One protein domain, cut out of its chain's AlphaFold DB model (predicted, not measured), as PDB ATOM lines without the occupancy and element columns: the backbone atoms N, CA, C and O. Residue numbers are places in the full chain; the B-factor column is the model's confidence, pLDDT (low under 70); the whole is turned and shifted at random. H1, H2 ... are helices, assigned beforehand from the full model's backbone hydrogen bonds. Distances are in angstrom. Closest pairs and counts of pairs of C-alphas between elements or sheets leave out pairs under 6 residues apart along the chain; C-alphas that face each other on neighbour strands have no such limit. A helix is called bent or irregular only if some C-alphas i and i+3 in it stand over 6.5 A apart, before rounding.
ATOM      1  N   ILE A   2      83.030  99.434 116.630       48.09
ATOM      2  CA  ILE A   2      81.869  99.179 117.515       48.09
ATOM      3  C   ILE A   2      82.167  98.075 118.549       48.09
ATOM      4  O   ILE A   2      82.018  98.303 119.740       48.09
ATOM      5  N   ASP A   3      82.732  96.951 118.104       54.28
ATOM      6  CA  ASP A   3      83.101  95.801 118.954       54.28
ATOM      7  C   ASP A   3      84.190  96.138 120.006       54.28
ATOM      8  O   ASP A   3      84.195  95.653 121.133       54.28
ATOM      9  N   LEU A   4      85.096  97.065 119.664       48.66
ATOM     10  CA  LEU A   4      86.124  97.575 120.577       48.66
ATOM     11  C   LEU A   4      85.514  98.479 121.654       48.66
ATOM     12  O   LEU A   4      85.835  98.330 122.829       48.66
ATOM     13  N   MET A   5      84.643  99.413 121.258       50.50
ATOM     14  CA  MET A   5      83.921 100.265 122.205       50.50
ATOM     15  C   MET A   5      83.044  99.436 123.140       50.50
ATOM     16  O   MET A   5      83.006  99.721 124.331       50.50
ATOM     17  N   GLU A   6      82.400  98.389 122.628       63.69
ATOM     18  CA  GLU A   6      81.593  97.471 123.427       63.69
ATOM     19  C   GLU A   6      82.443  96.714 124.461       63.69
ATOM     20  O   GLU A   6      82.064  96.623 125.627       63.69
ATOM     21  N   HIS A   7      83.633  96.238 124.080       57.22
ATOM     22  CA  HIS A   7      84.563  95.608 125.020       57.22
ATOM     23  C   HIS A   7      85.120  96.578 126.073       57.22
ATOM     24  O   HIS A   7      85.258  96.189 127.233       57.22
ATOM     25  N   ILE A   8      85.412  97.827 125.697       57.12
ATOM     26  CA  ILE A   8      85.847  98.875 126.633       57.12
ATOM     27  C   ILE A   8      84.718  99.195 127.621       57.12
ATOM     28  O   ILE A   8      84.965  99.198 128.826       57.12
ATOM     29  N   LEU A   9      83.485  99.383 127.142       61.78
ATOM     30  CA  LEU A   9      82.306  99.619 127.984       61.78
ATOM     31  C   LEU A   9      82.071  98.462 128.956       61.78
ATOM     32  O   LEU A   9      82.008  98.691 130.159       61.78
ATOM     33  N   LYS A  10      82.082  97.217 128.469       63.09
ATOM     34  CA  LYS A  10      81.964  96.022 129.320       63.09
ATOM     35  C   LYS A  10      83.097  95.911 130.343       63.09
ATOM     36  O   LYS A  10      82.877  95.429 131.448       63.09
ATOM     37  N   SER A  11      84.311  96.355 130.006       56.22
ATOM     38  CA  SER A  11      85.427  96.385 130.960       56.22
ATOM     39  C   SER A  11      85.292  97.475 132.018       56.22
ATOM     40  O   SER A  11      85.621  97.232 133.177       56.22
ATOM     41  N   ALA A  12      84.754  98.638 131.648       60.47
ATOM     42  CA  ALA A  12      84.455  99.717 132.576       60.47
ATOM     43  C   ALA A  12      83.297  99.335 133.508       60.47
ATOM     44  O   ALA A  12      83.378  99.585 134.706       60.47
ATOM     45  N   GLU A  13      82.270  98.661 132.990       65.56
ATOM     46  CA  GLU A  13      81.181  98.078 133.782       65.56
ATOM     47  C   GLU A  13      81.696  96.996 134.733       65.56
ATOM     48  O   GLU A  13      81.354  97.008 135.911       65.56
ATOM     49  N   ALA A  14      82.572  96.098 134.265       61.84
ATOM     50  CA  ALA A  14      83.198  95.089 135.116       61.84
ATOM     51  C   ALA A  14      84.082  95.718 136.208       61.84
ATOM     52  O   ALA A  14      84.107  95.226 137.333       61.84
ATOM     53  N   TYR A  15      84.778  96.816 135.899       62.53
ATOM     54  CA  TYR A  15      85.552  97.576 136.878       62.53
ATOM     55  C   TYR A  15      84.659  98.323 137.879       62.53
ATOM     56  O   TYR A  15      84.929  98.309 139.075       62.53
ATOM     57  N   ALA A  16      83.566  98.934 137.426       64.12
ATOM     58  CA  ALA A  16      82.593  99.575 138.307       64.12
ATOM     59  C   ALA A  16      81.915  98.547 139.224       64.12
ATOM     60  O   ALA A  16      81.782  98.783 140.422       64.12
ATOM     61  N   ALA A  17      81.567  97.376 138.688       64.25
ATOM     62  CA  ALA A  17      81.075  96.248 139.467       64.25
ATOM     63  C   ALA A  17      82.128  95.742 140.467       64.25
ATOM     64  O   ALA A  17      81.774  95.450 141.603       64.25
ATOM     65  N   PHE A  18      83.413  95.703 140.087       63.81
ATOM     66  CA  PHE A  18      84.526  95.413 141.000       63.81
ATOM     67  C   PHE A  18      84.593  96.429 142.148       63.81
ATOM     68  O   PHE A  18      84.607  96.030 143.308       63.81
ATOM     69  N   MET A  19      84.571  97.730 141.845       60.78
ATOM     70  CA  MET A  19      84.637  98.784 142.863       60.78
ATOM     71  C   MET A  19      83.420  98.761 143.795       60.78
ATOM     72  O   MET A  19      83.578  98.917 145.003       60.78
ATOM     73  N   ASN A  20      82.223  98.522 143.253       64.50
ATOM     74  CA  ASN A  20      80.995  98.419 144.039       64.50
ATOM     75  C   ASN A  20      80.992  97.168 144.922       64.50
ATOM     76  O   ASN A  20      80.739  97.282 146.115       64.50
ATOM     77  N   ALA A  21      81.349  96.002 144.383       60.97
ATOM     78  CA  ALA A  21      81.395  94.764 145.155       60.97
ATOM     79  C   ALA A  21      82.497  94.784 146.227       60.97
ATOM     80  O   ALA A  21      82.299  94.266 147.324       60.97
ATOM     81  N   ALA A  22      83.646  95.409 145.947       56.69
ATOM     82  CA  ALA A  22      84.693  95.627 146.941       56.69
ATOM     83  C   ALA A  22      84.225  96.574 148.060       56.69
ATOM     84  O   ALA A  22      84.466  96.292 149.232       56.69
ATOM     85  N   MET A  23      83.514  97.658 147.722       59.56
ATOM     86  CA  MET A  23      82.916  98.566 148.710       59.56
ATOM     87  C   MET A  23      81.806  97.902 149.533       59.56
ATOM     88  O   MET A  23      81.738  98.125 150.737       59.56
ATOM     89  N   GLU A  24      80.958  97.080 148.917       58.19
ATOM     90  CA  GLU A  24      79.899  96.334 149.607       58.19
ATOM     91  C   GLU A  24      80.468  95.248 150.524       58.19
ATOM     92  O   GLU A  24      80.018  95.093 151.656       58.19
ATOM     93  N   ALA A  25      81.505  94.526 150.092       53.50
ATOM     94  CA  ALA A  25      82.194  93.564 150.947       53.50
ATOM     95  C   ALA A  25      82.889  94.248 152.138       53.50
ATOM     96  O   ALA A  25      82.871  93.716 153.250       53.50
ATOM     97  N   PHE A  26      83.459  95.437 151.911       52.47
ATOM     98  CA  PHE A  26      84.051  96.268 152.957       52.47
ATOM     99  C   PHE A  26      82.995  96.791 153.946       52.47
ATOM    100  O   PHE A  26      83.232  96.782 155.151       52.47
ATOM    101  N   SER A  27      81.814  97.199 153.468       55.19
ATOM    102  CA  SER A  27      80.739  97.724 154.320       55.19
ATOM    103  C   SER A  27      79.964  96.638 155.074       55.19
ATOM    104  O   SER A  27      79.492  96.887 156.182       55.19
ATOM    105  N   ALA A  28      79.862  95.426 154.522       55.78
ATOM    106  CA  ALA A  28      79.111  94.317 155.114       55.78
ATOM    107  C   ALA A  28      79.887  93.514 156.178       55.78
ATOM    108  O   ALA A  28      79.361  92.519 156.684       55.78
ATOM    109  N   GLY A  29      81.140  93.876 156.489       50.81
ATOM    110  CA  GLY A  29      81.945  93.198 157.518       50.81
ATOM    111  C   GLY A  29      82.156  91.691 157.286       50.81
ATOM    112  O   GLY A  29      82.534  90.967 158.199       50.81
ATOM    113  N   GLY A  30      81.893  91.186 156.075       53.72
ATOM    114  CA  GLY A  30      82.035  89.775 155.707       53.72
ATOM    115  C   GLY A  30      80.954  88.800 156.211       53.72
ATOM    116  O   GLY A  30      80.998  87.635 155.802       53.72
ATOM    117  N   GLU A  31      79.988  89.224 157.034       45.56
ATOM    118  CA  GLU A  31      78.931  88.337 157.573       45.56
ATOM    119  C   GLU A  31      77.594  88.423 156.817       45.56
ATOM    120  O   GLU A  31      76.869  87.433 156.768       45.56
ATOM    121  N   GLY A  32      77.301  89.542 156.142       45.28
ATOM    122  CA  GLY A  32      76.097  89.707 155.303       45.28
ATOM    123  C   GLY A  32      76.274  89.333 153.826       45.28
ATOM    124  O   GLY A  32      75.344  89.463 153.034       45.28
ATOM    125  N   ALA A  33      77.475  88.904 153.438       47.78
ATOM    126  CA  ALA A  33      77.802  88.545 152.067       47.78
ATOM    127  C   ALA A  33      77.289  87.134 151.739       47.78
ATOM    128  O   ALA A  33      77.784  86.154 152.306       47.78
ATOM    129  N   ASP A  34      76.333  87.047 150.805       54.31
ATOM    130  CA  ASP A  34      75.928  85.805 150.131       54.31
ATOM    131  C   ASP A  34      77.165  85.004 149.673       54.31
ATOM    132  O   ASP A  34      78.242  85.562 149.445       54.31
ATOM    133  N   GLU A  35      77.036  83.689 149.521       53.59
ATOM    134  CA  GLU A  35      78.128  82.798 149.108       53.59
ATOM    135  C   GLU A  35      78.767  83.269 147.785       53.59
ATOM    136  O   GLU A  35      79.986  83.218 147.617       53.59
ATOM    137  N   THR A  36      77.960  83.897 146.923       51.25
ATOM    138  CA  THR A  36      78.379  84.606 145.708       51.25
ATOM    139  C   THR A  36      79.308  85.796 145.978       51.25
ATOM    140  O   THR A  36      80.280  85.982 145.255       51.25
ATOM    141  N   LEU A  37      79.045  86.604 147.009       51.53
ATOM    142  CA  LEU A  37      79.890  87.736 147.407       51.53
ATOM    143  C   LEU A  37      81.196  87.265 148.056       51.53
ATOM    144  O   LEU A  37      82.221  87.910 147.863       51.53
ATOM    145  N   LYS A  38      81.191  86.132 148.771       56.09
ATOM    146  CA  LYS A  38      82.419  85.514 149.309       56.09
ATOM    147  C   LYS A  38      83.287  84.905 148.208       56.09
ATOM    148  O   LYS A  38      84.494  85.138 148.203       56.09
ATOM    149  N   ASP A  39      82.695  84.186 147.255       59.56
ATOM    150  CA  ASP A  39      83.403  83.676 146.071       59.56
ATOM    151  C   ASP A  39      83.953  84.831 145.220       59.56
ATOM    152  O   ASP A  39      85.126  84.848 144.836       59.56
ATOM    153  N   LEU A  40      83.127  85.862 145.018       54.47
ATOM    154  CA  LEU A  40      83.535  87.078 144.339       54.47
ATOM    155  C   LEU A  40      84.660  87.772 145.110       54.47
ATOM    156  O   LEU A  40      85.615  88.151 144.464       54.47
ATOM    157  N   TYR A  41      84.629  87.865 146.441       57.25
ATOM    158  CA  TYR A  41      85.710  88.426 147.265       57.25
ATOM    159  C   TYR A  41      87.017  87.624 147.149       57.25
ATOM    160  O   TYR A  41      88.079  88.194 146.934       57.25
ATOM    161  N   HIS A  42      86.963  86.293 147.217       61.12
ATOM    162  CA  HIS A  42      88.164  85.451 147.172       61.12
ATOM    163  C   HIS A  42      88.780  85.303 145.773       61.12
ATOM    164  O   HIS A  42      89.960  84.954 145.642       61.12
ATOM    165  N   HIS A  43      88.008  85.557 144.715       66.31
ATOM    166  CA  HIS A  43      88.455  85.387 143.333       66.31
ATOM    167  C   HIS A  43      88.310  86.648 142.469       66.31
ATOM    168  O   HIS A  43      88.589  86.579 141.269       66.31
ATOM    169  N   MET A  44      87.946  87.801 143.047       66.00
ATOM    170  CA  MET A  44      87.604  89.026 142.307       66.00
ATOM    171  C   MET A  44      88.741  89.492 141.423       66.00
ATOM    172  O   MET A  44      88.561  89.656 140.220       66.00
ATOM    173  N   THR A  45      89.928  89.651 142.004       68.56
ATOM    174  CA  THR A  45      91.101  90.148 141.293       68.56
ATOM    175  C   THR A  45      91.507  89.201 140.178       68.56
ATOM    176  O   THR A  45      91.779  89.627 139.058       68.56
ATOM    177  N   ARG A  46      91.477  87.891 140.446       75.19
ATOM    178  CA  ARG A  46      91.788  86.862 139.448       75.19
ATOM    179  C   ARG A  46      90.763  86.859 138.313       75.19
ATOM    180  O   ARG A  46      91.134  86.686 137.153       75.19
ATOM    181  N   ARG A  47      89.483  87.070 138.627       71.00
ATOM    182  CA  ARG A  47      88.382  87.130 137.656       71.00
ATOM    183  C   ARG A  47      88.441  88.409 136.821       71.00
ATOM    184  O   ARG A  47      88.317  88.316 135.602       71.00
ATOM    185  N   TYR A  48      88.718  89.553 137.444       71.75
ATOM    186  CA  TYR A  48      88.976  90.825 136.771       71.75
ATOM    187  C   TYR A  48      90.181  90.717 135.838       71.75
ATOM    188  O   TYR A  48      90.052  91.003 134.652       71.75
ATOM    189  N   LEU A  49      91.321  90.215 136.323       77.06
ATOM    190  CA  LEU A  49      92.528  90.070 135.514       77.06
ATOM    191  C   LEU A  49      92.304  89.093 134.350       77.06
ATOM    192  O   LEU A  49      92.674  89.393 133.220       77.06
ATOM    193  N   SER A  50      91.624  87.969 134.590       77.88
ATOM    194  CA  SER A  50      91.257  87.001 133.545       77.88
ATOM    195  C   SER A  50      90.327  87.608 132.490       77.88
ATOM    196  O   SER A  50      90.533  87.407 131.292       77.88
ATOM    197  N   PHE A  51      89.318  88.380 132.908       74.69
ATOM    198  CA  PHE A  51      88.435  89.101 131.993       74.69
ATOM    199  C   PHE A  51      89.206  90.155 131.191       74.69
ATOM    200  O   PHE A  51      89.088  90.204 129.964       74.69
ATOM    201  N   TYR A  52      90.027  90.957 131.867       75.50
ATOM    202  CA  TYR A  52      90.876  91.980 131.269       75.50
ATOM    203  C   TYR A  52      91.808  91.372 130.214       75.50
ATOM    204  O   TYR A  52      91.805  91.807 129.065       75.50
ATOM    205  N   GLU A  53      92.541  90.309 130.549       81.50
ATOM    206  CA  GLU A  53      93.478  89.653 129.631       81.50
ATOM    207  C   GLU A  53      92.781  89.017 128.421       81.50
ATOM    208  O   GLU A  53      93.337  89.012 127.319       81.50
ATOM    209  N   LYS A  54      91.549  88.520 128.594       76.75
ATOM    210  CA  LYS A  54      90.741  87.949 127.506       76.75
ATOM    211  C   LYS A  54      90.076  88.994 126.610       76.75
ATOM    212  O   LYS A  54      89.730  88.650 125.480       76.75
ATOM    213  N   SER A  55      89.901  90.224 127.089       76.38
ATOM    214  CA  SER A  55      89.223  91.312 126.379       76.38
ATOM    215  C   SER A  55      90.211  92.411 125.968       76.38
ATOM    216  O   SER A  55      90.931  92.277 124.977       76.38
ATOM    217  N   VAL A  56      90.272  93.491 126.743       71.62
ATOM    218  CA  VAL A  56      91.001  94.726 126.441       71.62
ATOM    219  C   VAL A  56      92.516  94.515 126.475       71.62
ATOM    220  O   VAL A  56      93.229  95.055 125.632       71.62
ATOM    221  N   GLY A  57      93.020  93.657 127.363       72.19
ATOM    222  CA  GLY A  57      94.447  93.360 127.490       72.19
ATOM    223  C   GLY A  57      95.059  92.738 126.232       72.19
ATOM    224  O   GLY A  57      96.223  92.992 125.926       72.19
ATOM    225  N   ARG A  58      94.285  91.976 125.446       74.50
ATOM    226  CA  ARG A  58      94.753  91.465 124.146       74.50
ATOM    227  C   ARG A  58      94.959  92.602 123.152       74.50
ATOM    228  O   ARG A  58      95.960  92.611 122.447       74.50
ATOM    229  N   ILE A  59      94.034  93.556 123.130       72.62
ATOM    230  CA  ILE A  59      94.030  94.691 122.202       72.62
ATOM    231  C   ILE A  59      95.163  95.660 122.542       72.62
ATOM    232  O   ILE A  59      95.877  96.100 121.646       72.62
ATOM    233  N   LEU A  60      95.391  95.915 123.833       70.50
ATOM    234  CA  LEU A  60      96.505  96.736 124.323       70.50
ATOM    235  C   LEU A  60      97.883  96.167 123.951       70.50
ATOM    236  O   LEU A  60      98.850  96.913 123.842       70.50
ATOM    237  N   LYS A  61      97.978  94.855 123.714       76.75
ATOM    238  CA  LYS A  61      99.214  94.187 123.285       76.75
ATOM    239  C   LYS A  61      99.363  94.094 121.762       76.75
ATOM    240  O   LYS A  61     100.395  93.619 121.292       76.75
ATOM    241  N   MET A  62      98.365  94.512 120.979       76.12
ATOM    242  CA  MET A  62      98.459  94.454 119.520       76.12
ATOM    243  C   MET A  62      99.421  95.532 118.999       76.12
ATOM    244  O   MET A  62      99.331  96.693 119.414       76.12
ATOM    245  N   PRO A  63     100.329  95.183 118.067       70.94
ATOM    246  CA  PRO A  63     101.236  96.153 117.477       70.94
ATOM    247  C   PRO A  63     100.444  97.218 116.712       70.94
ATOM    248  O   PRO A  63      99.607  96.906 115.865       70.94
ATOM    249  N   GLN A  64     100.722  98.483 117.020       73.31
ATOM    250  CA  GLN A  64     100.078  99.617 116.370       73.31
ATOM    251  C   GLN A  64     100.726  99.893 115.009       73.31
ATOM    252  O   GLN A  64     101.948  99.822 114.859       73.31
ATOM    253  N   LEU A  65      99.898 100.229 114.019       71.88
ATOM    254  CA  LEU A  65     100.324 100.618 112.674       71.88
ATOM    255  C   LEU A  65     100.050 102.114 112.470       71.88
ATOM    256  O   LEU A  65      98.990 102.601 112.852       71.88
ATOM    257  N   GLY A  66     100.993 102.841 111.863       74.69
ATOM    258  CA  GLY A  66     100.845 104.267 111.542       74.69
ATOM    259  C   GLY A  66     101.969 105.163 112.074       74.69
ATOM    260  O   GLY A  66     102.931 104.695 112.679       74.69
ATOM    261  N   ILE A  67     101.840 106.471 111.824       65.75
ATOM    262  CA  ILE A  67     102.856 107.497 112.137       65.75
ATOM    263  C   ILE A  67     102.991 107.709 113.654       65.75
ATOM    264  O   ILE A  67     104.096 107.858 114.161       65.75
ATOM    265  N   SER A  68     101.883 107.642 114.396       76.69
ATOM    266  CA  SER A  68     101.843 107.800 115.858       76.69
ATOM    267  C   SER A  68     102.052 106.491 116.633       76.69
ATOM    268  O   SER A  68     101.760 106.431 117.830       76.69
ATOM    269  N   ARG A  69     102.543 105.426 115.977       81.12
ATOM    270  CA  ARG A  69     102.619 104.075 116.566       81.12
ATOM    271  C   ARG A  69     103.352 104.036 117.903       81.12
ATOM    272  O   ARG A  69     102.907 103.341 118.805       81.12
ATOM    273  N   GLU A  70     104.445 104.784 118.031       82.12
ATOM    274  CA  GLU A  70     105.296 104.758 119.219       82.12
ATOM    275  C   GLU A  70     104.562 105.360 120.417       82.12
ATOM    276  O   GLU A  70     104.416 104.706 121.446       82.12
ATOM    277  N   SER A  71     103.991 106.555 120.255       82.38
ATOM    278  CA  SER A  71     103.191 107.201 121.297       82.38
ATOM    279  C   SER A  71     101.976 106.358 121.688       82.38
ATOM    280  O   SER A  71     101.703 106.189 122.873       82.38
ATOM    281  N   MET A  72     101.280 105.768 120.711       82.19
ATOM    282  CA  MET A  72     100.128 104.907 120.991       82.19
ATOM    283  C   MET A  72     100.534 103.631 121.744       82.19
ATOM    284  O   MET A  72      99.844 103.229 122.679       82.19
ATOM    285  N   GLN A  73     101.674 103.021 121.400       85.50
ATOM    286  CA  GLN A  73     102.215 101.873 122.132       85.50
ATOM    287  C   GLN A  73     102.557 102.222 123.584       85.50
ATOM    288  O   GLN A  73     102.247 101.432 124.475       85.50
ATOM    289  N   GLN A  74     103.130 103.403 123.847       87.50
ATOM    290  CA  GLN A  74     103.406 103.851 125.218       87.50
ATOM    291  C   GLN A  74     102.113 104.038 126.026       87.50
ATOM    292  O   GLN A  74     102.024 103.566 127.160       87.50
ATOM    293  N   VAL A  75     101.078 104.641 125.428       85.62
ATOM    294  CA  VAL A  75      99.756 104.797 126.064       85.62
ATOM    295  C   VAL A  75      99.129 103.439 126.383       85.62
ATOM    296  O   VAL A  75      98.641 103.223 127.495       85.62
ATOM    297  N   MET A  76      99.176 102.493 125.442       84.19
ATOM    298  CA  MET A  76      98.646 101.148 125.667       84.19
ATOM    299  C   MET A  76      99.411 100.397 126.761       84.19
ATOM    300  O   MET A  76      98.791  99.770 127.619       84.19
ATOM    301  N   ALA A  77     100.742 100.502 126.778       88.75
ATOM    302  CA  ALA A  77     101.579  99.879 127.796       88.75
ATOM    303  C   ALA A  77     101.331 100.472 129.193       88.75
ATOM    304  O   ALA A  77     101.266  99.728 130.173       88.75
ATOM    305  N   ALA A  78     101.159 101.794 129.299       87.06
ATOM    306  CA  ALA A  78     100.796 102.451 130.554       87.06
ATOM    307  C   ALA A  78      99.404 102.020 131.037       87.06
ATOM    308  O   ALA A  78      99.207 101.778 132.227       87.06
ATOM    309  N   THR A  79      98.456 101.858 130.110       83.00
ATOM    310  CA  THR A  79      97.109 101.362 130.416       83.00
ATOM    311  C   THR A  79      97.151  99.920 130.926       83.00
ATOM    312  O   THR A  79      96.510  99.616 131.930       83.00
ATOM    313  N   ASP A  80      97.939  99.032 130.306       86.88
ATOM    314  CA  ASP A  80      98.098  97.652 130.795       86.88
ATOM    315  C   ASP A  80      98.716  97.605 132.193       86.88
ATOM    316  O   ASP A  80      98.194  96.919 133.074       86.88
ATOM    317  N   ALA A  81      99.764  98.395 132.432       89.69
ATOM    318  CA  ALA A  81     100.387  98.478 133.748       89.69
ATOM    319  C   ALA A  81      99.431  99.040 134.816       89.69
ATOM    320  O   ALA A  81      99.414  98.530 135.934       89.69
ATOM    321  N   CYS A  82      98.580 100.011 134.465       83.81
ATOM    322  CA  CYS A  82      97.548 100.541 135.359       83.81
ATOM    323  C   CYS A  82      96.559  99.451 135.797       83.81
ATOM    324  O   CYS A  82      96.352  99.251 136.990       83.81
ATOM    325  N   ASN A  83      96.006  98.685 134.846       80.69
ATOM    326  CA  ASN A  83      95.057  97.607 135.159       80.69
ATOM    327  C   ASN A  83      95.711  96.521 136.038       80.69
ATOM    328  O   ASN A  83      95.092  96.018 136.975       80.69
ATOM    329  N   ARG A  84      96.985  96.187 135.789       85.94
ATOM    330  CA  ARG A  84      97.746  95.239 136.627       85.94
ATOM    331  C   ARG A  84      98.004  95.772 138.036       85.94
ATOM    332  O   ARG A  84      97.909  95.006 138.992       85.94
ATOM    333  N   PHE A  85      98.316  97.059 138.169       86.81
ATOM    334  CA  PHE A  85      98.475  97.714 139.464       86.81
ATOM    335  C   PHE A  85      97.164  97.725 140.253       86.81
ATOM    336  O   PHE A  85      97.149  97.302 141.403       86.81
ATOM    337  N   VAL A  86      96.062  98.125 139.620       80.94
ATOM    338  CA  VAL A  86      94.721  98.126 140.222       80.94
ATOM    339  C   VAL A  86      94.324  96.729 140.698       80.94
ATOM    340  O   VAL A  86      93.834  96.585 141.815       80.94
ATOM    341  N   ALA A  87      94.601  95.693 139.898       80.62
ATOM    342  CA  ALA A  87      94.393  94.309 140.310       80.62
ATOM    343  C   ALA A  87      95.211  93.968 141.570       80.62
ATOM    344  O   ALA A  87      94.649  93.555 142.580       80.62
ATOM    345  N   SER A  88      96.526  94.211 141.548       85.88
ATOM    346  CA  SER A  88      97.405  93.942 142.695       85.88
ATOM    347  C   SER A  88      96.982  94.703 143.957       85.88
ATOM    348  O   SER A  88      97.050  94.159 145.055       85.88
ATOM    349  N   MET A  89      96.535  95.951 143.805       82.94
ATOM    350  CA  MET A  89      96.021  96.776 144.898       82.94
ATOM    351  C   MET A  89      94.726  96.194 145.477       82.94
ATOM    352  O   MET A  89      94.570  96.156 146.694       82.94
ATOM    353  N   GLY A  90      93.825  95.694 144.627       76.62
ATOM    354  CA  GLY A  90      92.622  94.980 145.060       76.62
ATOM    355  C   GLY A  90      92.950  93.760 145.923       76.62
ATOM    356  O   GLY A  90      92.432  93.640 147.032       76.62
ATOM    357  N   ASP A  91      93.874  92.911 145.461       79.62
ATOM    358  CA  ASP A  91      94.347  91.748 146.228       79.62
ATOM    359  C   ASP A  91      94.958  92.144 147.576       79.62
ATOM    360  O   ASP A  91      94.698  91.490 148.589       79.62
ATOM    361  N   PHE A  92      95.748  93.220 147.599       84.44
ATOM    362  CA  PHE A  92      96.325  93.750 148.829       84.44
ATOM    363  C   PHE A  92      95.249  94.206 149.808       84.44
ATOM    364  O   PHE A  92      95.251  93.760 150.951       84.44
ATOM    365  N   LEU A  93      94.295  95.034 149.373       79.50
ATOM    366  CA  LEU A  93      93.233  95.544 150.244       79.50
ATOM    367  C   LEU A  93      92.371  94.410 150.814       79.50
ATOM    368  O   LEU A  93      91.999  94.449 151.985       79.50
ATOM    369  N   MET A  94      92.083  93.373 150.024       75.56
ATOM    370  CA  MET A  94      91.297  92.226 150.489       75.56
ATOM    371  C   MET A  94      92.014  91.421 151.576       75.56
ATOM    372  O   MET A  94      91.417  91.061 152.591       75.56
ATOM    373  N   LYS A  95      93.304  91.147 151.385       78.75
ATOM    374  CA  LYS A  95      94.115  90.402 152.357       78.75
ATOM    375  C   LYS A  95      94.453  91.244 153.587       78.75
ATOM    376  O   LYS A  95      94.407  90.733 154.699       78.75
ATOM    377  N   PHE A  96      94.682  92.543 153.411       81.62
ATOM    378  CA  PHE A  96      94.930  93.486 154.500       81.62
ATOM    379  C   PHE A  96      93.738  93.614 155.465       81.62
ATOM    380  O   PHE A  96      93.925  93.954 156.627       81.62
ATOM    381  N   ASN A  97      92.512  93.312 155.026       75.88
ATOM    382  CA  ASN A  97      91.332  93.293 155.900       75.88
ATOM    383  C   ASN A  97      91.172  91.990 156.710       75.88
ATOM    384  O   ASN A  97      90.329  91.933 157.605       75.88
ATOM    385  N   VAL A  98      91.961  90.943 156.435       80.69
ATOM    386  CA  VAL A  98      91.852  89.650 157.138       80.69
ATOM    387  C   VAL A  98      92.144  89.777 158.640       80.69
ATOM    388  O   VAL A  98      91.294  89.347 159.419       80.69
ATOM    389  N   PRO A  99      93.242  90.426 159.089       83.62
ATOM    390  CA  PRO A  99      93.504  90.618 160.518       83.62
ATOM    391  C   PRO A  99      92.356  91.307 161.259       83.62
ATOM    392  O   PRO A  99      92.004  90.898 162.362       83.62
ATOM    393  N   LEU A 100      91.734  92.317 160.642       79.62
ATOM    394  CA  LEU A 100      90.587  93.023 161.213       79.62
ATOM    395  C   LEU A 100      89.390  92.086 161.409       79.62
ATOM    396  O   LEU A 100      88.821  92.031 162.499       79.62
ATOM    397  N   LYS A 101      89.041  91.315 160.372       77.81
ATOM    398  CA  LYS A 101      87.942  90.344 160.420       77.81
ATOM    399  C   LYS A 101      88.178  89.276 161.488       77.81
ATOM    400  O   LYS A 101      87.285  88.991 162.280       77.81
ATOM    401  N   ASP A 102      89.383  88.722 161.534       81.12
ATOM    402  CA  ASP A 102      89.722  87.636 162.454       81.12
ATOM    403  C   ASP A 102      89.860  88.120 163.905       81.12
ATOM    404  O   ASP A 102      89.825  87.314 164.830       81.12
ATOM    405  N   SER A 103      90.053  89.420 164.136       80.88
ATOM    406  CA  SER A 103      90.149  89.996 165.486       80.88
ATOM    407  C   SER A 103      88.791  90.144 166.167       80.88
ATOM    408  O   SER A 103      88.724  90.152 167.391       80.88
ATOM    409  N   PHE A 104      87.699  90.247 165.405       79.75
ATOM    410  CA  PHE A 104      86.380  90.537 165.969       79.75
ATOM    411  C   PHE A 104      85.837  89.407 166.867       79.75
ATOM    412  O   PHE A 104      85.445  89.693 168.000       79.75
ATOM    413  N   PRO A 105      85.858  88.125 166.442       83.75
ATOM    414  CA  PRO A 105      85.432  87.021 167.302       83.75
ATOM    415  C   PRO A 105      86.339  86.854 168.524       83.75
ATOM    416  O   PRO A 105      85.862  86.563 169.613       83.75
ATOM    417  N   GLU A 106      87.644  87.075 168.359       88.19
ATOM    418  CA  GLU A 106      88.622  86.944 169.440       88.19
ATOM    419  C   GLU A 106      88.460  88.038 170.498       88.19
ATOM    420  O   GLU A 106      88.487  87.746 171.692       88.19
ATOM    421  N   LEU A 107      88.172  89.275 170.082       87.31
ATOM    422  CA  LEU A 107      87.805  90.348 171.001       87.31
ATOM    423  C   LEU A 107      86.549  89.989 171.809       87.31
ATOM    424  O   LEU A 107      86.514  90.231 173.014       87.31
ATOM    425  N   MET A 108      85.542  89.379 171.177       84.38
ATOM    426  CA  MET A 108      84.337  88.924 171.882       84.38
ATOM    427  C   MET A 108      84.637  87.815 172.892       84.38
ATOM    428  O   MET A 108      84.112  87.859 174.005       84.38
ATOM    429  N   THR A 109      85.513  86.869 172.553       89.50
ATOM    430  CA  THR A 109      85.982  85.841 173.494       89.50
ATOM    431  C   THR A 109      86.693  86.471 174.694       89.50
ATOM    432  O   THR A 109      86.348  86.156 175.830       89.50
ATOM    433  N   ILE A 110      87.604  87.425 174.468       87.69
ATOM    434  CA  ILE A 110      88.322  88.136 175.542       87.69
ATOM    435  C   ILE A 110      87.344  88.855 176.483       87.69
ATOM    436  O   ILE A 110      87.531  88.847 177.702       87.69
ATOM    437  N   ILE A 111      86.291  89.472 175.935       87.56
ATOM    438  CA  ILE A 111      85.235  90.119 176.726       87.56
ATOM    439  C   ILE A 111      84.508  89.093 177.599       87.56
ATOM    440  O   ILE A 111      84.421  89.291 178.812       87.56
ATOM    441  N   GLN A 112      84.051  87.983 177.016       87.12
ATOM    442  CA  GLN A 112      83.327  86.934 177.741       87.12
ATOM    443  C   GLN A 112      84.175  86.291 178.846       87.12
ATOM    444  O   GLN A 112      83.685  86.064 179.953       87.12
ATOM    445  N   GLU A 113      85.453  86.024 178.576       89.88
ATOM    446  CA  GLU A 113      86.376  85.428 179.545       89.88
ATOM    447  C   GLU A 113      86.645  86.358 180.733       89.88
ATOM    448  O   GLU A 113      86.628  85.914 181.884       89.88
ATOM    449  N   ARG A 114      86.835  87.661 180.483       86.75
ATOM    450  CA  ARG A 114      87.010  88.654 181.554       86.75
ATOM    451  C   ARG A 114      85.762  88.824 182.408       86.75
ATOM    452  O   ARG A 114      85.869  88.903 183.633       86.75
ATOM    453  N   GLU A 115      84.586  88.851 181.783       86.88
ATOM    454  CA  GLU A 115      83.314  88.889 182.506       86.88
ATOM    455  C   GLU A 115      83.132  87.644 183.386       86.88
ATOM    456  O   GLU A 115      82.804  87.772 184.567       86.88
ATOM    457  N   ALA A 116      83.424  86.451 182.856       87.44
ATOM    458  CA  ALA A 116      83.351  85.197 183.607       87.44
ATOM    459  C   ALA A 116      84.355  85.131 184.774       87.44
ATOM    460  O   ALA A 116      84.059  84.537 185.812       87.44
ATOM    461  N   ALA A 117      85.522  85.767 184.634       87.44
ATOM    462  CA  ALA A 117      86.539  85.869 185.681       87.44
ATOM    463  C   ALA A 117      86.204  86.901 186.781       87.44
ATOM    464  O   ALA A 117      86.941  87.011 187.762       87.44
ATOM    465  N   GLY A 118      85.112  87.660 186.637       82.25
ATOM    466  CA  GLY A 118      84.730  88.724 187.570       82.25
ATOM    467  C   GLY A 118      85.571  90.004 187.451       82.25
ATOM    468  O   GLY A 118      85.397  90.909 188.265       82.25
ATOM    469  N   ASP A 119      86.441  90.101 186.439       85.31
ATOM    470  CA  ASP A 119      87.242  91.287 186.085       85.31
ATOM    471  C   ASP A 119      86.805  91.825 184.714       85.31
ATOM    472  O   ASP A 119      87.593  91.995 183.780       85.31
ATOM    473  N   GLY A 120      85.493  92.032 184.577       82.25
ATOM    474  CA  GLY A 120      84.891  92.595 183.374       82.25
ATOM    475  C   GLY A 120      85.427  93.995 183.065       82.25
ATOM    476  O   GLY A 120      85.857  94.739 183.950       82.25
ATOM    477  N   PHE A 121      85.373  94.367 181.788       83.12
ATOM    478  CA  PHE A 121      85.776  95.694 181.338       83.12
ATOM    479  C   PHE A 121      84.934  96.787 182.014       83.12
ATOM    480  O   PHE A 121      83.704  96.738 182.010       83.12
ATOM    481  N   LYS A 122      85.593  97.802 182.584       85.38
ATOM    482  CA  LYS A 122      84.935  98.855 183.384       85.38
ATOM    483  C   LYS A 122      84.474 100.040 182.546       85.38
ATOM    484  O   LYS A 122      83.711 100.879 183.024       85.38
ATOM    485  N   SER A 123      84.953 100.141 181.308       85.56
ATOM    486  CA  SER A 123      84.573 101.200 180.377       85.56
ATOM    487  C   SER A 123      84.738 100.773 178.921       85.56
ATOM    488  O   SER A 123      85.528  99.885 178.601       85.56
ATOM    489  N   ALA A 124      84.048 101.474 178.017       81.94
ATOM    490  CA  ALA A 124      84.231 101.313 176.574       81.94
ATOM    491  C   ALA A 124      85.668 101.626 176.113       81.94
ATOM    492  O   ALA A 124      86.119 101.093 175.104       81.94
ATOM    493  N   HIS A 125      86.401 102.462 176.858       84.06
ATOM    494  CA  HIS A 125      87.792 102.778 176.549       84.06
ATOM    495  C   HIS A 125      88.714 101.575 176.777       84.06
ATOM    496  O   HIS A 125      89.568 101.305 175.943       84.06
ATOM    497  N   GLU A 126      88.493 100.792 177.836       87.44
ATOM    498  CA  GLU A 126      89.287  99.580 178.079       87.44
ATOM    499  C   GLU A 126      89.033  98.500 177.012       87.44
ATOM    500  O   GLU A 126      89.951  97.766 176.647       87.44
ATOM    501  N   ILE A 127      87.806  98.426 176.481       84.88
ATOM    502  CA  ILE A 127      87.462  97.550 175.349       84.88
ATOM    503  C   ILE A 127      88.164  98.032 174.075       84.88
ATOM    504  O   ILE A 127      88.723  97.222 173.339       84.88
ATOM    505  N   TYR A 128      88.170  99.345 173.825       87.12
ATOM    506  CA  TYR A 128      88.891  99.938 172.699       87.12
ATOM    507  C   TYR A 128      90.395  99.656 172.775       87.12
ATOM    508  O   TYR A 128      90.974  99.202 171.795       87.12
ATOM    509  N   ASP A 129      91.016  99.845 173.938       91.25
ATOM    510  CA  ASP A 129      92.443  99.575 174.132       91.25
ATOM    511  C   ASP A 129      92.778  98.094 173.910       91.25
ATOM    512  O   ASP A 129      93.808  97.773 173.316       91.25
ATOM    513  N   ALA A 130      91.907  97.181 174.357       87.44
ATOM    514  CA  ALA A 130      92.056  95.753 174.087       87.44
ATOM    515  C   ALA A 130      91.930  95.439 172.587       87.44
ATOM    516  O   ALA A 130      92.743  94.686 172.054       87.44
ATOM    517  N   ALA A 131      90.969  96.059 171.898       87.44
ATOM    518  CA  ALA A 131      90.792  95.911 170.456       87.44
ATOM    519  C   ALA A 131      92.004  96.430 169.669       87.44
ATOM    520  O   ALA A 131      92.468  95.753 168.755       87.44
ATOM    521  N   VAL A 132      92.544  97.598 170.037       90.56
ATOM    522  CA  VAL A 132      93.737  98.175 169.400       90.56
ATOM    523  C   VAL A 132      94.944  97.268 169.591       90.56
ATOM    524  O   VAL A 132      95.609  96.958 168.613       90.56
ATOM    525  N   ARG A 133      95.199  96.780 170.813       92.62
ATOM    526  CA  ARG A 133      96.331  95.872 171.071       92.62
ATOM    527  C   ARG A 133      96.224  94.577 170.275       92.62
ATOM    528  O   ARG A 133      97.203  94.161 169.666       92.62
ATOM    529  N   LEU A 134      95.034  93.978 170.242       92.12
ATOM    530  CA  LEU A 134      94.783  92.768 169.465       92.12
ATOM    531  C   LEU A 134      95.036  93.007 167.969       92.12
ATOM    532  O   LEU A 134      95.704  92.208 167.313       92.12
ATOM    533  N   LEU A 135      94.529  94.120 167.432       90.25
ATOM    534  CA  LEU A 135      94.743  94.486 166.034       90.25
ATOM    535  C   LEU A 135      96.220  94.750 165.742       90.25
ATOM    536  O   LEU A 135      96.713  94.239 164.742       90.25
ATOM    537  N   ASP A 136      96.922  95.491 166.599       91.56
ATOM    538  CA  ASP A 136      98.351  95.770 166.445       91.56
ATOM    539  C   ASP A 136      99.158  94.470 166.370       91.56
ATOM    540  O   ASP A 136      99.958  94.297 165.453       91.56
ATOM    541  N   GLU A 137      98.901  93.516 167.269       91.56
ATOM    542  CA  GLU A 137      99.568  92.211 167.266       91.56
ATOM    543  C   GLU A 137      99.282  91.421 165.982       91.56
ATOM    544  O   GLU A 137     100.207  90.897 165.349       91.56
ATOM    545  N   LYS A 138      98.018  91.367 165.542       89.88
ATOM    546  CA  LYS A 138      97.656  90.639 164.318       89.88
ATOM    547  C   LYS A 138      98.194  91.299 163.056       89.88
ATOM    548  O   LYS A 138      98.662  90.592 162.163       89.88
ATOM    549  N   TYR A 139      98.131  92.624 162.951       89.75
ATOM    550  CA  TYR A 139      98.660  93.352 161.800       89.75
ATOM    551  C   TYR A 139     100.181  93.269 161.737       89.75
ATOM    552  O   TYR A 139     100.721  93.049 160.652       89.75
ATOM    553  N   ASP A 140     100.869  93.378 162.874       90.50
ATOM    554  CA  ASP A 140     102.320  93.224 162.942       90.50
ATOM    555  C   ASP A 140     102.744  91.818 162.490       90.50
ATOM    556  O   ASP A 140     103.602  91.680 161.613       90.50
ATOM    557  N   ALA A 141     102.072  90.775 162.991       89.94
ATOM    558  CA  ALA A 141     102.306  89.399 162.558       89.94
ATOM    559  C   ALA A 141     101.996  89.195 161.064       89.94
ATOM    560  O   ALA A 141     102.770  88.557 160.348       89.94
ATOM    561  N   HIS A 142     100.891  89.762 160.571       87.88
ATOM    562  CA  HIS A 142     100.479  89.625 159.178       87.88
ATOM    563  C   HIS A 142     101.455  90.317 158.220       87.88
ATOM    564  O   HIS A 142     101.882  89.704 157.247       87.88
ATOM    565  N   ILE A 143     101.867  91.558 158.496       87.75
ATOM    566  CA  ILE A 143     102.782  92.316 157.626       87.75
ATOM    567  C   ILE A 143     104.198  91.726 157.649       87.75
ATOM    568  O   ILE A 143     104.877  91.743 156.623       87.75
ATOM    569  N   LYS A 144     104.645  91.177 158.787       90.62
ATOM    570  CA  LYS A 144     105.954  90.510 158.908       90.62
ATOM    571  C   LYS A 144     105.983  89.096 158.331       90.62
ATOM    572  O   LYS A 144     107.071  88.553 158.132       90.62
ATOM    573  N   SER A 145     104.824  88.488 158.077       91.75
ATOM    574  CA  SER A 145     104.757  87.168 157.450       91.75
ATOM    575  C   SER A 145     105.342  87.196 156.026       91.75
ATOM    576  O   SER A 145     105.259  88.228 155.351       91.75
ATOM    577  N   PRO A 146     105.910  86.080 155.529       90.19
ATOM    578  CA  PRO A 146     106.361  85.979 154.140       90.19
ATOM    579  C   PRO A 146     105.275  86.384 153.132       90.19
ATOM    580  O   PRO A 146     105.557  87.073 152.153       90.19
ATOM    581  N   GLU A 147     104.024  86.009 153.400       85.88
ATOM    582  CA  GLU A 147     102.865  86.326 152.570       85.88
ATOM    583  C   GLU A 147     102.542  87.826 152.575       85.88
ATOM    584  O   GLU A 147     102.265  88.396 151.518       85.88
ATOM    585  N   GLY A 148     102.601  88.473 153.744       86.88
ATOM    586  CA  GLY A 148     102.365  89.910 153.894       86.88
ATOM    587  C   GLY A 148     103.446  90.753 153.223       86.88
ATOM    588  O   GLY A 148     103.128  91.695 152.493       86.88
ATOM    589  N   VAL A 149     104.715  90.370 153.383       91.06
ATOM    590  CA  VAL A 149     105.836  91.017 152.685       91.06
ATOM    591  C   VAL A 149     105.676  90.876 151.174       91.06
ATOM    592  O   VAL A 149     105.753  91.879 150.465       91.06
ATOM    593  N   GLN A 150     105.397  89.666 150.673       90.19
ATOM    594  CA  GLN A 150     105.214  89.437 149.237       90.19
ATOM    595  C   GLN A 150     104.067  90.281 148.673       90.19
ATOM    596  O   GLN A 150     104.198  90.873 147.607       90.19
ATOM    597  N   MET A 151     102.964  90.392 149.412       87.75
ATOM    598  CA  MET A 151     101.812  91.189 149.009       87.75
ATOM    599  C   MET A 151     102.150  92.680 148.859       87.75
ATOM    600  O   MET A 151     101.717  93.316 147.898       87.75
ATOM    601  N   VAL A 152     102.935  93.242 149.784       91.12
ATOM    602  CA  VAL A 152     103.406  94.633 149.693       91.12
ATOM    603  C   VAL A 152     104.371  94.800 148.521       91.12
ATOM    604  O   VAL A 152     104.234  95.748 147.747       91.12
ATOM    605  N   VAL A 153     105.323  93.874 148.368       93.88
ATOM    606  CA  VAL A 153     106.294  93.882 147.265       93.88
ATOM    607  C   VAL A 153     105.577  93.871 145.918       93.88
ATOM    608  O   VAL A 153     105.856  94.734 145.089       93.88
ATOM    609  N   ASP A 154     104.600  92.982 145.728       91.56
ATOM    610  CA  ASP A 154     103.839  92.870 144.482       91.56
ATOM    611  C   ASP A 154     103.165  94.201 144.112       91.56
ATOM    612  O   ASP A 154     103.304  94.679 142.981       91.56
ATOM    613  N   VAL A 155     102.487  94.849 145.068       93.19
ATOM    614  CA  VAL A 155     101.831  96.147 144.833       93.19
ATOM    615  C   VAL A 155     102.843  97.223 144.468       93.19
ATOM    616  O   VAL A 155     102.621  97.966 143.510       93.19
ATOM    617  N   VAL A 156     103.947  97.312 145.212       95.75
ATOM    618  CA  VAL A 156     104.990  98.317 144.976       95.75
ATOM    619  C   VAL A 156     105.630  98.112 143.607       95.75
ATOM    620  O   VAL A 156     105.782  99.075 142.859       95.75
ATOM    621  N   GLU A 157     105.938  96.875 143.223       96.50
ATOM    622  CA  GLU A 157     106.489  96.569 141.904       96.50
ATOM    623  C   GLU A 157     105.530  96.963 140.777       96.50
ATOM    624  O   GLU A 157     105.941  97.632 139.824       96.50
ATOM    625  N   LYS A 158     104.240  96.599 140.879       95.31
ATOM    626  CA  LYS A 158     103.248  96.989 139.861       95.31
ATOM    627  C   LYS A 158     103.033  98.499 139.827       95.31
ATOM    628  O   LYS A 158     102.874  99.057 138.741       95.31
ATOM    629  N   TYR A 159     103.064  99.162 140.980       95.69
ATOM    630  CA  TYR A 159     102.961 100.614 141.073       95.69
ATOM    631  C   TYR A 159     104.139 101.310 140.391       95.69
ATOM    632  O   TYR A 159     103.924 102.209 139.582       95.69
ATOM    633  N   LEU A 160     105.373 100.890 140.680       97.00
ATOM    634  CA  LEU A 160     106.574 101.477 140.084       97.00
ATOM    635  C   LEU A 160     106.605 101.268 138.568       97.00
ATOM    636  O   LEU A 160     106.942 102.190 137.823       97.00
ATOM    637  N   ASP A 161     106.202 100.084 138.104       96.94
ATOM    638  CA  ASP A 161     106.092  99.794 136.677       96.94
ATOM    639  C   ASP A 161     105.037 100.674 135.984       96.94
ATOM    640  O   ASP A 161     105.307 101.258 134.929       96.94
ATOM    641  N   TYR A 162     103.860 100.829 136.599       94.75
ATOM    642  CA  TYR A 162     102.825 101.747 136.127       94.75
ATOM    643  C   TYR A 162     103.317 103.193 136.110       94.75
ATOM    644  O   TYR A 162     103.218 103.853 135.077       94.75
ATOM    645  N   LYS A 163     103.888 103.675 137.218       94.81
ATOM    646  CA  LYS A 163     104.352 105.055 137.378       94.81
ATOM    647  C   LYS A 163     105.375 105.419 136.309       94.81
ATOM    648  O   LYS A 163     105.200 106.424 135.626       94.81
ATOM    649  N   LYS A 164     106.363 104.550 136.078       94.75
ATOM    650  CA  LYS A 164     107.367 104.734 135.023       94.75
ATOM    651  C   LYS A 164     106.731 104.901 133.641       94.75
ATOM    652  O   LYS A 164     107.129 105.782 132.884       94.75
ATOM    653  N   LYS A 165     105.754 104.060 133.290       93.69
ATOM    654  CA  LYS A 165     105.074 104.137 131.986       93.69
ATOM    655  C   LYS A 165     104.130 105.339 131.890       93.69
ATOM    656  O   LYS A 165     104.046 105.964 130.837       93.69
ATOM    657  N   ALA A 166     103.450 105.683 132.980       90.94
ATOM    658  CA  ALA A 166     102.584 106.853 133.064       90.94
ATOM    659  C   ALA A 166     103.376 108.160 132.910       90.94
ATOM    660  O   ALA A 166     102.905 109.072 132.240       90.94
ATOM    661  N   ASP A 167     104.591 108.230 133.459       91.56
ATOM    662  CA  ASP A 167     105.466 109.397 133.317       91.56
ATOM    663  C   ASP A 167     105.871 109.625 131.855       91.56
ATOM    664  O   ASP A 167     105.798 110.750 131.374       91.56
ATOM    665  N   VAL A 168     106.171 108.561 131.099       90.88
ATOM    666  CA  VAL A 168     106.429 108.666 129.649       90.88
ATOM    667  C   VAL A 168     105.208 109.213 128.902       90.88
ATOM    668  O   VAL A 168     105.343 110.068 128.028       90.88
ATOM    669  N   VAL A 169     104.006 108.741 129.240       89.31
ATOM    670  CA  VAL A 169     102.761 109.222 128.619       89.31
ATOM    671  C   VAL A 169     102.486 110.683 128.973       89.31
ATOM    672  O   VAL A 169     102.117 111.460 128.091       89.31
ATOM    673  N   ASN A 170     102.708 111.075 130.228       87.94
ATOM    674  CA  ASN A 170     102.608 112.467 130.652       87.94
ATOM    675  C   ASN A 170     103.597 113.346 129.890       87.94
ATOM    676  O   ASN A 170     103.200 114.392 129.392       87.94
ATOM    677  N   ASP A 171     104.844 112.914 129.727       88.56
ATOM    678  CA  ASP A 171     105.844 113.653 128.961       88.56
ATOM    679  C   ASP A 171     105.421 113.834 127.494       88.56
ATOM    680  O   ASP A 171     105.548 114.930 126.949       88.56
ATOM    681  N   ILE A 172     104.856 112.800 126.858       87.38
ATOM    682  CA  ILE A 172     104.291 112.904 125.499       87.38
ATOM    683  C   ILE A 172     103.159 113.941 125.461       87.38
ATOM    684  O   ILE A 172     103.114 114.780 124.557       87.38
ATOM    685  N   PHE A 173     102.254 113.905 126.441       85.44
ATOM    686  CA  PHE A 173     101.131 114.833 126.524       85.44
ATOM    687  C   PHE A 173     101.591 116.278 126.766       85.44
ATOM    688  O   PHE A 173     101.170 117.183 126.048       85.44
ATOM    689  N   LEU A 174     102.513 116.499 127.705       87.19
ATOM    690  CA  LEU A 174     103.079 117.815 128.005       87.19
ATOM    691  C   LEU A 174     103.808 118.400 126.793       87.19
ATOM    692  O   LEU A 174     103.549 119.548 126.428       87.19
ATOM    693  N   ARG A 175     104.610 117.591 126.085       87.19
ATOM    694  CA  ARG A 175     105.253 117.999 124.822       87.19
ATOM    695  C   ARG A 175     104.235 118.424 123.771       87.19
ATOM    696  O   ARG A 175     104.463 119.412 123.077       87.19
ATOM    697  N   SER A 176     103.101 117.728 123.668       84.94
ATOM    698  CA  SER A 176     102.040 118.098 122.720       84.94
ATOM    699  C   SER A 176     101.409 119.462 123.032       84.94
ATOM    700  O   SER A 176     101.002 120.177 122.118       84.94
ATOM    701  N   LEU A 177     101.404 119.857 124.309       85.94
ATOM    702  CA  LEU A 177     100.953 121.167 124.781       85.94
ATOM    703  C   LEU A 177     102.075 122.216 124.829       85.94
ATOM    704  O   LEU A 177     101.847 123.323 125.310       85.94
ATOM    705  N   SER A 178     103.279 121.896 124.333       86.25
ATOM    706  CA  SER A 178     104.478 122.744 124.453       86.25
ATOM    707  C   SER A 178     104.828 123.112 125.905       86.25
ATOM    708  O   SER A 178     105.406 124.167 126.164       86.25
ATOM    709  N   ILE A 179     104.469 122.249 126.860       86.69
ATOM    710  CA  ILE A 179     104.812 122.389 128.276       86.69
ATOM    711  C   ILE A 179     106.102 121.593 128.536       86.69
ATOM    712  O   ILE A 179     106.160 120.422 128.151       86.69
ATOM    713  N   PRO A 180     107.124 122.188 129.184       83.44
ATOM    714  CA  PRO A 180     108.366 121.490 129.509       83.44
ATOM    715  C   PRO A 180     108.129 120.240 130.357       83.44
ATOM    716  O   PRO A 180     107.339 120.269 131.307       83.44
ATOM    717  N   THR A 181     108.833 119.154 130.038       89.06
ATOM    718  CA  THR A 181     108.715 117.907 130.806       89.06
ATOM    719  C   THR A 181     109.635 117.872 132.022       89.06
ATOM    720  O   THR A 181     110.551 118.686 132.160       89.06
TER     721      THR A 181
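This is residues 2 to 181 of the 232 residues of the protein "Poly(3-hydroxyalkanoate) polymerase subunit PhaE" of delta proteobacterium NaphS2 (UniProt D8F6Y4). What shape do these atoms make? They make a long rod: H4 and H5 follow each other in nearly one line along its length, and H6 and H7 return beside them. H2b and H3 pack on another side of H4, and H1 covers H2b. What is printed? It is 180 residues with seven named helices, H1 to H7 in order, and no named strand: all helix, loose, with a radius of gyration of the C-alphas of 22.4 A and spans of 80 by 38 by 29 A.

Where do the first helices lie? H1, residues 2 to 27, begins at C-alpha 2 (81.869, 99.179, 117.515) and is 36.9 A long. H2, residues 35 to 54, was assigned as one helix by its hydrogen bonds but is bent, with C-alphas 42 and 45 8.1 A apart; its arms are H2a, 35 to 42, and H2b, 45 to 54. What follows? H3 is 56 to 60, H4 69 to 96, 40.1 A, H5 98 to 116, 28.2 A, H6 124 to 144, 30.0 A, and H7 146 to 176, 45.1 A, ending at C-alpha 176 (102.040, 118.098, 122.720).

How do H1, H2b and H4 stand? They form an up-and-down bundle, each running against the one before; the closest C-alphas of H2b and H4, Thr 45 and Ala 87, are 5.4 A apart. What else touches? H4 and H7 touch at Ala 81 and Tyr 162, C-alphas 4.7 A apart, at a shallow tilt of 29 degrees, opposite ways. H5 and H6 form a helical hairpin, closest at the C-alphas of Pro 99 and Lys 138, 5.6 A. Are the backbones helical? Every O i to N i+4 pair is within hydrogen-bond range in H1, H2a, H2b, H3, H4, H6 and H7, and 12 of 15 in H5, which is only just irregular: C-alphas 102 and 105 are 6.50 A apart.

How large is it? The two C-alphas farthest apart, of Ile 67 and Gly 118, are 79.8 A apart. Is anything broken or unsure? The printed part has no cut and no long link; pLDDT is under 70 at residues 2 to 45 and 67.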